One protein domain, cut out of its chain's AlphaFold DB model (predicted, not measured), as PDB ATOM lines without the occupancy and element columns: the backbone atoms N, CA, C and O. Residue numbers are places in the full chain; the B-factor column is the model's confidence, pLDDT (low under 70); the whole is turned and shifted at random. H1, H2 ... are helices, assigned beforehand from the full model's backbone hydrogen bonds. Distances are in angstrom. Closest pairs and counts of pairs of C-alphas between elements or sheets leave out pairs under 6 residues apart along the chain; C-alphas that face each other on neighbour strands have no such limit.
ATOM      1  N   ASP A  15     -15.266 -40.692 -58.261       76.88
ATOM      2  CA  ASP A  15     -15.688 -42.062 -58.565       76.88
ATOM      3  C   ASP A  15     -14.932 -43.120 -57.749       76.88
ATOM      4  O   ASP A  15     -15.433 -44.237 -57.607       76.88
ATOM      5  N   GLN A  16     -13.754 -42.829 -57.188       81.81
ATOM      6  CA  GLN A  16     -13.109 -43.721 -56.222       81.81
ATOM      7  C   GLN A  16     -13.726 -43.582 -54.827       81.81
ATOM      8  O   GLN A  16     -14.142 -44.589 -54.261       81.81
ATOM      9  N   MET A  17     -13.925 -42.357 -54.332       75.44
ATOM     10  CA  MET A  17     -14.596 -42.105 -53.049       75.44
ATOM     11  C   MET A  17     -16.015 -42.702 -53.012       75.44
ATOM     12  O   MET A  17     -16.449 -43.198 -51.974       75.44
ATOM     13  N   ARG A  18     -16.724 -42.741 -54.152       77.00
ATOM     14  CA  ARG A  18     -18.016 -43.443 -54.296       77.00
ATOM     15  C   ARG A  18     -17.922 -44.957 -54.084       77.00
ATOM     16  O   ARG A  18     -18.826 -45.522 -53.470       77.00
ATOM     17  N   LYS A  19     -16.855 -45.610 -54.563       79.38
ATOM     18  CA  LYS A  19     -16.616 -47.049 -54.335       79.38
ATOM     19  C   LYS A  19     -16.254 -47.300 -52.877       79.38
ATOM     20  O   LYS A  19     -16.911 -48.109 -52.231       79.38
ATOM     21  N   ASP A  20     -15.293 -46.546 -52.350       81.00
ATOM     22  CA  ASP A  20     -14.803 -46.688 -50.977       81.00
ATOM     23  C   ASP A  20     -15.943 -46.495 -49.955       81.00
ATOM     24  O   ASP A  20     -16.031 -47.227 -48.967       81.00
ATOM     25  N   TRP A  21     -16.875 -45.569 -50.223       75.38
ATOM     26  CA  TRP A  21     -18.097 -45.369 -49.437       75.38
ATOM     27  C   TRP A  21     -19.049 -46.573 -49.507       75.38
ATOM     28  O   TRP A  21     -19.510 -47.058 -48.471       75.38
ATOM     29  N   ALA A  22     -19.342 -47.077 -50.710       75.75
ATOM     30  CA  ALA A  22     -20.235 -48.221 -50.899       75.75
ATOM     31  C   ALA A  22     -19.668 -49.512 -50.276       75.75
ATOM     32  O   ALA A  22     -20.405 -50.277 -49.647       75.75
ATOM     33  N   GLU A  23     -18.354 -49.730 -50.378       79.31
ATOM     34  CA  GLU A  23     -17.659 -50.845 -49.729       79.31
ATOM     35  C   GLU A  23     -17.660 -50.707 -48.198       79.31
ATOM     36  O   GLU A  23     -17.971 -51.679 -47.508       79.31
ATOM     37  N   SER A  24     -17.400 -49.508 -47.662       82.06
ATOM     38  CA  SER A  24     -17.300 -49.269 -46.210       82.06
ATOM     39  C   SER A  24     -18.644 -49.264 -45.474       82.06
ATOM     40  O   SER A  24     -18.703 -49.670 -44.314       82.06
ATOM     41  N   PHE A  25     -19.717 -48.786 -46.116       76.44
ATOM     42  CA  PHE A  25     -21.016 -48.564 -45.463       76.44
ATOM     43  C   PHE A  25     -22.163 -49.429 -46.004       76.44
ATOM     44  O   PHE A  25     -23.229 -49.447 -45.397       76.44
ATOM     45  N   HIS A  26     -21.962 -50.155 -47.110       75.06
ATOM     46  CA  HIS A  26     -22.967 -51.022 -47.753       75.06
ATOM     47  C   HIS A  26     -24.268 -50.302 -48.176       75.06
ATOM     48  O   HIS A  26     -25.323 -50.926 -48.303       75.06
ATOM     49  N   PHE A  27     -24.181 -48.997 -48.439       73.38
ATOM     50  CA  PHE A  27     -25.243 -48.177 -49.023       73.38
ATOM     51  C   PHE A  27     -24.716 -47.450 -50.261       73.38
ATOM     52  O   PHE A  27     -23.552 -47.043 -50.287       73.38
ATOM     53  N   ASP A  28     -25.579 -47.246 -51.259       72.25
ATOM     54  CA  ASP A  28     -25.253 -46.420 -52.423       72.25
ATOM     55  C   ASP A  28     -24.863 -45.000 -51.982       72.25
ATOM     56  O   ASP A  28     -25.547 -44.372 -51.166       72.25
ATOM     57  N   ALA A  29     -23.756 -44.485 -52.522       68.56
ATOM     58  CA  ALA A  29     -23.297 -43.135 -52.226       68.56
ATOM     59  C   ALA A  29     -24.337 -42.085 -52.689       68.56
ATOM     60  O   ALA A  29     -24.947 -42.264 -53.750       68.56
ATOM     61  N   PRO A  30     -24.529 -40.972 -51.949       75.44
ATOM     62  CA  PRO A  30     -25.445 -39.905 -52.342       75.44
ATOM     63  C   PRO A  30     -25.261 -39.461 -53.800       75.44
ATOM     64  O   PRO A  30     -24.145 -39.196 -54.252       75.44
ATOM     65  N   ALA A  31     -26.372 -39.335 -54.533       75.56
ATOM     66  CA  ALA A  31     -26.348 -38.927 -55.941       75.56
ATOM     67  C   ALA A  31     -25.619 -37.585 -56.141       75.56
ATOM     68  O   ALA A  31     -24.879 -37.432 -57.115       75.56
ATOM     69  N   ASP A  32     -25.761 -36.679 -55.169       76.44
ATOM     70  CA  ASP A  32     -25.106 -35.370 -55.086       76.44
ATOM     71  C   ASP A  32     -23.880 -35.364 -54.143       76.44
ATOM     72  O   ASP A  32     -23.665 -34.446 -53.357       76.44
ATOM     73  N   LEU A  33     -23.067 -36.429 -54.188       72.81
ATOM     74  CA  LEU A  33     -21.773 -36.449 -53.489       72.81
ATOM     75  C   LEU A  33     -20.872 -35.230 -53.815       72.81
ATOM     76  O   LEU A  33     -20.210 -34.773 -52.891       72.81
ATOM     77  N   PRO A  34     -20.828 -34.677 -55.052       75.31
ATOM     78  CA  PRO A  34     -20.041 -33.475 -55.337       75.31
ATOM     79  C   PRO A  34     -20.494 -32.252 -54.533       75.31
ATOM     80  O   PRO A  34     -19.649 -31.622 -53.910       75.31
ATOM     81  N   GLY A  35     -21.801 -31.961 -54.461       75.44
ATOM     82  CA  GLY A  35     -22.308 -30.865 -53.630       75.44
ATOM     83  C   GLY A  35     -22.006 -31.073 -52.142       75.44
ATOM     84  O   GLY A  35     -21.607 -30.141 -51.453       75.44
ATOM     85  N   LEU A  36     -22.094 -32.320 -51.662       71.31
ATOM     86  CA  LEU A  36     -21.741 -32.670 -50.282       71.31
ATOM     87  C   LEU A  36     -20.234 -32.511 -49.983       71.31
ATOM     88  O   LEU A  36     -19.867 -32.236 -48.842       71.31
ATOM     89  N   LEU A  37     -19.369 -32.692 -50.987       73.62
ATOM     90  CA  LEU A  37     -17.926 -32.449 -50.889       73.62
ATOM     91  C   LEU A  37     -17.608 -30.948 -50.921       73.62
ATOM     92  O   LEU A  37     -16.842 -30.497 -50.076       73.62
ATOM     93  N   ASP A  38     -18.242 -30.169 -51.807       75.75
ATOM     94  CA  ASP A  38     -18.126 -28.701 -51.826       75.75
ATOM     95  C   ASP A  38     -18.575 -28.079 -50.481       75.75
ATOM     96  O   ASP A  38     -17.892 -27.203 -49.942       75.75
ATOM     97  N   ASP A  39     -19.683 -28.559 -49.898       73.50
ATOM     98  CA  ASP A  39     -20.168 -28.146 -48.570       73.50
ATOM     99  C   ASP A  39     -19.202 -28.565 -47.441       73.50
ATOM    100  O   ASP A  39     -18.968 -27.799 -46.500       73.50
ATOM    101  N   TYR A  40     -18.615 -29.766 -47.520       74.56
ATOM    102  CA  TYR A  40     -17.627 -30.242 -46.547       74.56
ATOM    103  C   TYR A  40     -16.335 -29.416 -46.595       74.56
ATOM    104  O   TYR A  40     -15.846 -28.993 -45.547       74.56
ATOM    105  N   ASP A  41     -15.811 -29.131 -47.789       76.06
ATOM    106  CA  ASP A  41     -14.620 -28.300 -47.985       76.06
ATOM    107  C   ASP A  41     -14.856 -26.854 -47.531       76.06
ATOM    108  O   ASP A  41     -13.971 -26.244 -46.925       76.06
ATOM    109  N   ALA A  42     -16.058 -26.309 -47.747       73.06
ATOM    110  CA  ALA A  42     -16.442 -25.000 -47.224       73.06
ATOM    111  C   ALA A  42     -16.428 -24.971 -45.684       73.06
ATOM    112  O   ALA A  42     -15.807 -24.084 -45.092       73.06
ATOM    113  N   LEU A  43     -17.042 -25.967 -45.033       71.69
ATOM    114  CA  LEU A  43     -17.042 -26.110 -43.572       71.69
ATOM    115  C   LEU A  43     -15.635 -26.360 -43.006       71.69
ATOM    116  O   LEU A  43     -15.288 -25.821 -41.955       71.69
ATOM    117  N   TYR A  44     -14.806 -27.144 -43.697       74.75
ATOM    118  CA  TYR A  44     -13.427 -27.415 -43.295       74.75
ATOM    119  C   TYR A  44     -12.549 -26.159 -43.413       74.75
ATOM    120  O   TYR A  44     -11.778 -25.855 -42.502       74.75
ATOM    121  N   ALA A  45     -12.710 -25.376 -44.485       73.94
ATOM    122  CA  ALA A  45     -12.023 -24.099 -44.657       73.94
ATOM    123  C   ALA A  45     -12.444 -23.057 -43.604       73.94
ATOM    124  O   ALA A  45     -11.590 -22.328 -43.095       73.94
ATOM    125  N   GLU A  46     -13.728 -23.000 -43.231       72.06
ATOM    126  CA  GLU A  46     -14.214 -22.138 -42.144       72.06
ATOM    127  C   GLU A  46     -13.666 -22.584 -40.776       72.06
ATOM    128  O   GLU A  46     -13.172 -21.758 -40.002       72.06
ATOM    129  N   ALA A  47     -13.661 -23.891 -40.495       67.94
ATOM    130  CA  ALA A  47     -13.103 -24.455 -39.267       67.94
ATOM    131  C   ALA A  47     -11.589 -24.207 -39.135       67.94
ATOM    132  O   ALA A  47     -11.115 -23.851 -38.053       67.94
ATOM    133  N   GLU A  48     -10.824 -24.335 -40.222       74.19
ATOM    134  CA  GLU A  48      -9.385 -24.059 -40.225       74.19
ATOM    135  C   GLU A  48      -9.090 -22.553 -40.115       74.19
ATOM    136  O   GLU A  48      -8.189 -22.157 -39.373       74.19
ATOM    137  N   ALA A  49      -9.891 -21.689 -40.751       71.00
ATOM    138  CA  ALA A  49      -9.794 -20.240 -40.567       71.00
ATOM    139  C   ALA A  49     -10.064 -19.829 -39.105       71.00
ATOM    140  O   ALA A  49      -9.322 -19.015 -38.546       71.00
ATOM    141  N   LEU A  50     -11.064 -20.436 -38.452       68.62
ATOM    142  CA  LEU A  50     -11.315 -20.275 -37.016       68.62
ATOM    143  C   LEU A  50     -10.145 -20.796 -36.167       68.62
ATOM    144  O   LEU A  50      -9.736 -20.121 -35.220       68.62
ATOM    145  N   ARG A  51      -9.558 -21.950 -36.512       75.12
ATOM    146  CA  ARG A  51      -8.398 -22.518 -35.802       75.12
ATOM    147  C   ARG A  51      -7.180 -21.595 -35.868       75.12
ATOM    148  O   ARG A  51      -6.547 -21.356 -34.840       75.12
ATOM    149  N   VAL A  52      -6.872 -21.048 -37.045       70.25
ATOM    150  CA  VAL A  52      -5.775 -20.085 -37.241       70.25
ATOM    151  C   VAL A  52      -6.044 -18.788 -36.472       70.25
ATOM    152  O   VAL A  52      -5.170 -18.332 -35.736       70.25
ATOM    153  N   ALA A  53      -7.259 -18.234 -36.552       66.50
ATOM    154  CA  ALA A  53      -7.629 -17.030 -35.808       66.50
ATOM    155  C   ALA A  53      -7.480 -17.215 -34.285       66.50
ATOM    156  O   ALA A  53      -6.901 -16.359 -33.615       66.50
ATOM    157  N   LEU A  54      -7.937 -18.347 -33.737       59.44
ATOM    158  CA  LEU A  54      -7.798 -18.677 -32.314       59.44
ATOM    159  C   LEU A  54      -6.330 -18.849 -31.887       59.44
ATOM    160  O   LEU A  54      -5.956 -18.396 -30.804       59.44
ATOM    161  N   LEU A  55      -5.485 -19.446 -32.733       64.06
ATOM    162  CA  LEU A  55      -4.049 -19.583 -32.465       64.06
ATOM    163  C   LEU A  55      -3.318 -18.235 -32.489       64.06
ATOM    164  O   LEU A  55      -2.473 -17.988 -31.628       64.06
ATOM    165  N   GLU A  56      -3.666 -17.323 -33.403       59.25
ATOM    166  CA  GLU A  56      -3.109 -15.969 -33.358       59.25
ATOM    167  C   GLU A  56      -3.593 -15.181 -32.128       59.25
ATOM    168  O   GLU A  56      -2.791 -14.486 -31.500       59.25
ATOM    169  N   ILE A  57      -4.869 -15.313 -31.738       54.09
ATOM    170  CA  ILE A  57      -5.423 -14.704 -30.510       54.09
ATOM    171  C   ILE A  57      -4.693 -15.208 -29.254       54.09
ATOM    172  O   ILE A  57      -4.508 -14.432 -28.320       54.09
ATOM    173  N   ALA A  58      -4.224 -16.459 -29.243       52.31
ATOM    174  CA  ALA A  58      -3.415 -17.016 -28.157       52.31
ATOM    175  C   ALA A  58      -1.944 -16.540 -28.145       52.31
ATOM    176  O   ALA A  58      -1.280 -16.662 -27.118       52.31
ATOM    177  N   SER A  59      -1.427 -16.016 -29.265       51.94
ATOM    178  CA  SER A  59      -0.036 -15.536 -29.398       51.94
ATOM    179  C   SER A  59       0.155 -14.035 -29.135       51.94
ATOM    180  O   SER A  59       1.248 -13.604 -28.771       51.94
ATOM    181  N   ALA A  60      -0.899 -13.235 -29.314       52.16
ATOM    182  CA  ALA A  60      -0.935 -11.821 -28.947       52.16
ATOM    183  C   ALA A  60      -1.546 -11.643 -27.546       52.16
ATOM    184  O   ALA A  60      -2.063 -12.594 -26.966       52.16
ATOM    185  N   ASN A  61      -1.532 -10.421 -27.006       60.56
ATOM    186  CA  ASN A  61      -2.235 -10.108 -25.760       60.56
ATOM    187  C   ASN A  61      -3.744 -10.421 -25.917       60.56
ATOM    188  O   ASN A  61      -4.431  -9.718 -26.673       60.56
ATOM    189  N   PRO A  62      -4.285 -11.460 -25.243       60.25
ATOM    190  CA  PRO A  62      -5.607 -11.991 -25.572       60.25
ATOM    191  C   PRO A  62      -6.739 -11.024 -25.207       60.25
ATOM    192  O   PRO A  62      -7.811 -11.092 -25.804       60.25
ATOM    193  N   ALA A  63      -6.493 -10.084 -24.286       60.38
ATOM    194  CA  ALA A  63      -7.429  -9.012 -23.967       60.38
ATOM    195  C   ALA A  63      -7.647  -8.066 -25.164       60.38
ATOM    196  O   ALA A  63      -8.784  -7.761 -25.516       60.38
ATOM    197  N   GLU A  64      -6.571  -7.622 -25.820       61.94
ATOM    198  CA  GLU A  64      -6.642  -6.624 -26.895       61.94
ATOM    199  C   GLU A  64      -7.233  -7.220 -28.176       61.94
ATOM    200  O   GLU A  64      -8.224  -6.698 -28.691       61.94
ATOM    201  N   ARG A  65      -6.718  -8.373 -28.636       62.75
ATOM    202  CA  ARG A  65      -7.316  -9.076 -29.784       62.75
ATOM    203  C   ARG A  65      -8.727  -9.586 -29.485       62.75
ATOM    204  O   ARG A  65      -9.567  -9.551 -30.376       62.75
ATOM    205  N   GLY A  66      -9.021 -10.009 -28.254       63.66
ATOM    206  CA  GLY A  66     -10.374 -10.390 -27.842       63.66
ATOM    207  C   GLY A  66     -11.367  -9.225 -27.929       63.66
ATOM    208  O   GLY A  66     -12.502  -9.410 -28.366       63.66
ATOM    209  N   ILE A  67     -10.928  -8.006 -27.600       65.25
ATOM    210  CA  ILE A  67     -11.712  -6.775 -27.770       65.25
ATOM    211  C   ILE A  67     -11.893  -6.418 -29.256       65.25
ATOM    212  O   ILE A  67     -12.974  -5.968 -29.633       65.25
ATOM    213  N   GLU A  68     -10.892  -6.608 -30.118       65.81
ATOM    214  CA  GLU A  68     -11.052  -6.386 -31.568       65.81
ATOM    215  C   GLU A  68     -11.960  -7.427 -32.232       65.81
ATOM    216  O   GLU A  68     -12.845  -7.061 -33.005       65.81
ATOM    217  N   TRP A  69     -11.827  -8.701 -31.857       69.25
ATOM    218  CA  TRP A  69     -12.714  -9.775 -32.302       69.25
ATOM    219  C   TRP A  69     -14.160  -9.512 -31.855       69.25
ATOM    220  O   TRP A  69     -15.074  -9.554 -32.674       69.25
ATOM    221  N   ALA A  70     -14.366  -9.106 -30.595       62.56
ATOM    222  CA  ALA A  70     -15.673  -8.692 -30.083       62.56
ATOM    223  C   ALA A  70     -16.262  -7.484 -30.832       62.56
ATOM    224  O   ALA A  70     -17.460  -7.465 -31.102       62.56
ATOM    225  N   LYS A  71     -15.445  -6.484 -31.200       66.69
ATOM    226  CA  LYS A  71     -15.891  -5.339 -32.018       66.69
ATOM    227  C   LYS A  71     -16.334  -5.784 -33.413       66.69
ATOM    228  O   LYS A  71     -17.383  -5.336 -33.864       66.69
ATOM    229  N   SER A  72     -15.575  -6.674 -34.058       64.38
ATOM    230  CA  SER A  72     -15.919  -7.222 -35.379       64.38
ATOM    231  C   SER A  72     -17.170  -8.107 -35.336       64.38
ATOM    232  O   SER A  72     -17.990  -8.065 -36.241       64.38
ATOM    233  N   TYR A  73     -17.367  -8.885 -34.270       65.31
ATOM    234  CA  TYR A  73     -18.577  -9.697 -34.112       65.31
ATOM    235  C   TYR A  73     -19.807  -8.854 -33.737       65.31
ATOM    236  O   TYR A  73     -20.933  -9.207 -34.090       65.31
ATOM    237  N   ALA A  74     -19.612  -7.718 -33.058       58.69
ATOM    238  CA  ALA A  74     -20.686  -6.788 -32.722       58.69
ATOM    239  C   ALA A  74     -21.190  -5.967 -33.925       58.69
ATOM    240  O   ALA A  74     -22.354  -5.563 -33.915       58.69
ATOM    241  N   SER A  75     -20.367  -5.726 -34.956       60.41
ATOM    242  CA  SER A  75     -20.817  -5.067 -36.193       60.41
ATOM    243  C   SER A  75     -21.680  -5.970 -37.074       60.41
ATOM    244  O   SER A  75     -22.605  -5.482 -37.722       60.41
ATOM    245  N   ASP A  76     -21.416  -7.278 -37.064       57.47
ATOM    246  CA  ASP A  76     -21.942  -8.204 -38.075       57.47
ATOM    247  C   ASP A  76     -23.293  -8.840 -37.675       57.47
ATOM    248  O   ASP A  76     -23.925  -9.550 -38.456       57.47
ATOM    249  N   GLY A  77     -23.795  -8.532 -36.471       55.72
ATOM    250  CA  GLY A  77     -25.212  -8.693 -36.107       55.72
ATOM    251  C   GLY A  77     -25.728 -10.133 -35.962       55.72
ATOM    252  O   GLY A  77     -26.944 -10.349 -35.984       55.72
ATOM    253  N   LEU A  78     -24.836 -11.115 -35.811       52.41
ATOM    254  CA  LEU A  78     -25.183 -12.538 -35.756       52.41
ATOM    255  C   LEU A  78     -26.096 -12.900 -34.569       52.41
ATOM    256  O   LEU A  78     -25.776 -12.672 -33.402       52.41
ATOM    257  N   ARG A  79     -27.218 -13.563 -34.876       58.59
ATOM    258  CA  ARG A  79     -28.061 -14.281 -33.905       58.59
ATOM    259  C   ARG A  79     -27.702 -15.770 -33.906       58.59
ATOM    260  O   ARG A  79     -27.445 -16.331 -34.965       58.59
ATOM    261  N   GLY A  80     -27.776 -16.425 -32.747       70.19
ATOM    262  CA  GLY A  80     -27.538 -17.869 -32.609       70.19
ATOM    263  C   GLY A  80     -26.118 -18.210 -32.148       70.19
ATOM    264  O   GLY A  80     -25.525 -17.455 -31.376       70.19
ATOM    265  N   ALA A  81     -25.583 -19.344 -32.612       65.44
ATOM    266  CA  ALA A  81     -24.424 -20.033 -32.027       65.44
ATOM    267  C   ALA A  81     -23.170 -19.163 -31.801       65.44
ATOM    268  O   ALA A  81     -22.497 -19.321 -30.785       65.44
ATOM    269  N   GLY A  82     -22.876 -18.196 -32.681       68.44
ATOM    270  CA  GLY A  82     -21.743 -17.276 -32.496       68.44
ATOM    271  C   GLY A  82     -21.817 -16.457 -31.196       68.44
ATOM    272  O   GLY A  82     -20.796 -16.216 -30.556       68.44
ATOM    273  N   SER A  83     -23.026 -16.094 -30.751       71.00
ATOM    274  CA  SER A  83     -23.231 -15.373 -29.485       71.00
ATOM    275  C   SER A  83     -23.002 -16.254 -28.248       71.00
ATOM    276  O   SER A  83     -22.477 -15.777 -27.242       71.00
ATOM    277  N   GLU A  84     -23.308 -17.550 -28.340       75.62
ATOM    278  CA  GLU A  84     -23.066 -18.535 -27.276       75.62
ATOM    279  C   GLU A  84     -21.572 -18.877 -27.165       75.62
ATOM    280  O   GLU A  84     -21.028 -18.946 -26.061       75.62
ATOM    281  N   LEU A  85     -20.883 -19.011 -28.307       75.94
ATOM    282  CA  LEU A  85     -19.429 -19.184 -28.359       75.94
ATOM    283  C   LEU A  85     -18.694 -17.972 -27.772       75.94
ATOM    284  O   LEU A  85     -17.786 -18.158 -26.962       75.94
ATOM    285  N   TYR A  86     -19.110 -16.745 -28.110       75.69
ATOM    286  CA  TYR A  86     -18.531 -15.535 -27.521       75.69
ATOM    287  C   TYR A  86     -18.764 -15.454 -26.005       75.69
ATOM    288  O   TYR A  86     -17.826 -15.170 -25.262       75.69
ATOM    289  N   ALA A  87     -19.976 -15.759 -25.524       78.94
ATOM    290  CA  ALA A  87     -20.271 -15.783 -24.091       78.94
ATOM    291  C   ALA A  87     -19.389 -16.801 -23.342       78.94
ATOM    292  O   ALA A  87     -18.755 -16.458 -22.343       78.94
ATOM    293  N   ARG A  88     -19.265 -18.026 -23.872       81.75
ATOM    294  CA  ARG A  88     -18.417 -19.078 -23.292       81.75
ATOM    295  C   ARG A  88     -16.929 -18.713 -23.309       81.75
ATOM    296  O   ARG A  88     -16.235 -18.966 -22.323       81.75
ATOM    297  N   TRP A  89     -16.439 -18.113 -24.396       84.06
ATOM    298  CA  TRP A  89     -15.070 -17.594 -24.478       84.06
ATOM    299  C   TRP A  89     -14.829 -16.505 -23.425       84.06
ATOM    300  O   TRP A  89     -13.835 -16.560 -22.705       84.06
ATOM    301  N   LEU A  90     -15.766 -15.567 -23.276       83.94
ATOM    302  CA  LEU A  90     -15.669 -14.458 -22.329       83.94
ATOM    303  C   LEU A  90     -15.667 -14.939 -20.867       83.94
ATOM    304  O   LEU A  90     -14.948 -14.375 -20.043       83.94
ATOM    305  N   ASP A  91     -16.432 -15.978 -20.534       86.69
ATOM    306  CA  ASP A  91     -16.416 -16.576 -19.193       86.69
ATOM    307  C   ASP A  91     -15.131 -17.377 -18.929       86.69
ATOM    308  O   ASP A  91     -14.522 -17.212 -17.871       86.69
ATOM    309  N   THR A  92     -14.636 -18.126 -19.920       85.06
ATOM    310  CA  THR A  92     -13.321 -18.800 -19.849       85.06
ATOM    311  C   THR A  92     -12.181 -17.782 -19.682       85.06
ATOM    312  O   THR A  92     -11.229 -18.014 -18.939       85.06
ATOM    313  N   PHE A  93     -12.282 -16.616 -20.330       84.88
ATOM    314  CA  PHE A  93     -11.323 -15.523 -20.180       84.88
ATOM    315  C   PHE A  93     -11.348 -14.926 -18.761       84.88
ATOM    316  O   PHE A  93     -10.289 -14.747 -18.162       84.88
ATOM    317  N   LYS A  94     -12.533 -14.682 -18.177       88.25
ATOM    318  CA  LYS A  94     -12.660 -14.229 -16.773       88.25
ATOM    319  C   LYS A  94     -12.051 -15.229 -15.790       88.25
ATOM    320  O   LYS A  94     -11.390 -14.812 -14.844       88.25
ATOM    321  N   GLU A  95     -12.267 -16.525 -16.009       92.50
ATOM    322  CA  GLU A  95     -11.682 -17.592 -15.189       92.50
ATOM    323  C   GLU A  95     -10.149 -17.596 -15.295       92.50
ATOM    324  O   GLU A  95      -9.460 -17.625 -14.275       92.50
ATOM    325  N   ALA A  96      -9.597 -17.442 -16.502       86.12
ATOM    326  CA  ALA A  96      -8.154 -17.317 -16.710       86.12
ATOM    327  C   ALA A  96      -7.550 -16.050 -16.065       86.12
ATOM    328  O   ALA A  96      -6.445 -16.105 -15.525       86.12
TER     329      ALA A  96
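What this domain is: This is residues 15 to 96 of the 390 residues of an uncharacterized protein of Pseudomonas indoloxydans (UniProt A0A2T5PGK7). A long helix, H2, forms a bare shaft, with the short helix H1 set crosswise near its first end; at its other end H3 folds back and H4 runs beside H3 the opposite way. The contacts between these parts are few. The printed part has 82 residues, with four named helices in the order H1, H2, H3, H4 and no named strand, and its class is all helix. It is extended, with a radius of gyration of the C-alphas of 18.9 A, and spans 50 by 27 by 19 A.

Where its parts are: H2, residues 33 to 59, is the longest helix, 38.6 A from C-alpha 33 at (-21.773, -36.449, -53.489) to C-alpha 59 at (-0.036, -15.536, -29.398). H1 is residues 15 to 25, 15.6 A long. H3 is residues 62 to 75, 19.8 A long. H4, residues 81 to 96, is 22.5 A long and ends at C-alpha 96, (-8.154, -17.317, -16.710).

How they stand to each other: H2 and H1 are close but not clearly touching, their closest C-alphas, of Leu 33 and Arg 18, being 8.0 A apart. Their lines are about perpendicular, at 86 degrees. H2 and H3 are close but not clearly touching, with the closest C-alphas, of Ile 57 and Arg 65, 6.0 A apart; they run opposite ways at a steep tilt of 44 degrees. H3 and H4 are close but not clearly touching, with the closest C-alphas, of Ala 70 and Tyr 86, 7.8 A apart; they run opposite ways at a shallow tilt of 21 degrees. H4 is apart from H2, and H1 is apart from H3 and H4. Every O i to N i+4 pair is within hydrogen-bond range in H2, H3 and H4; in H1, 6 of 7 are.

The domain as a whole: The two C-alphas farthest apart, of His 26 and Glu 64, are 51.7 A apart. Residues 34 to 52, which belong to H2, and residues 75 to 81 stand free. The printed part has no cut and no long link. Mean pLDDT of the printed part is 71.0; residues under 70 include 53 to 79.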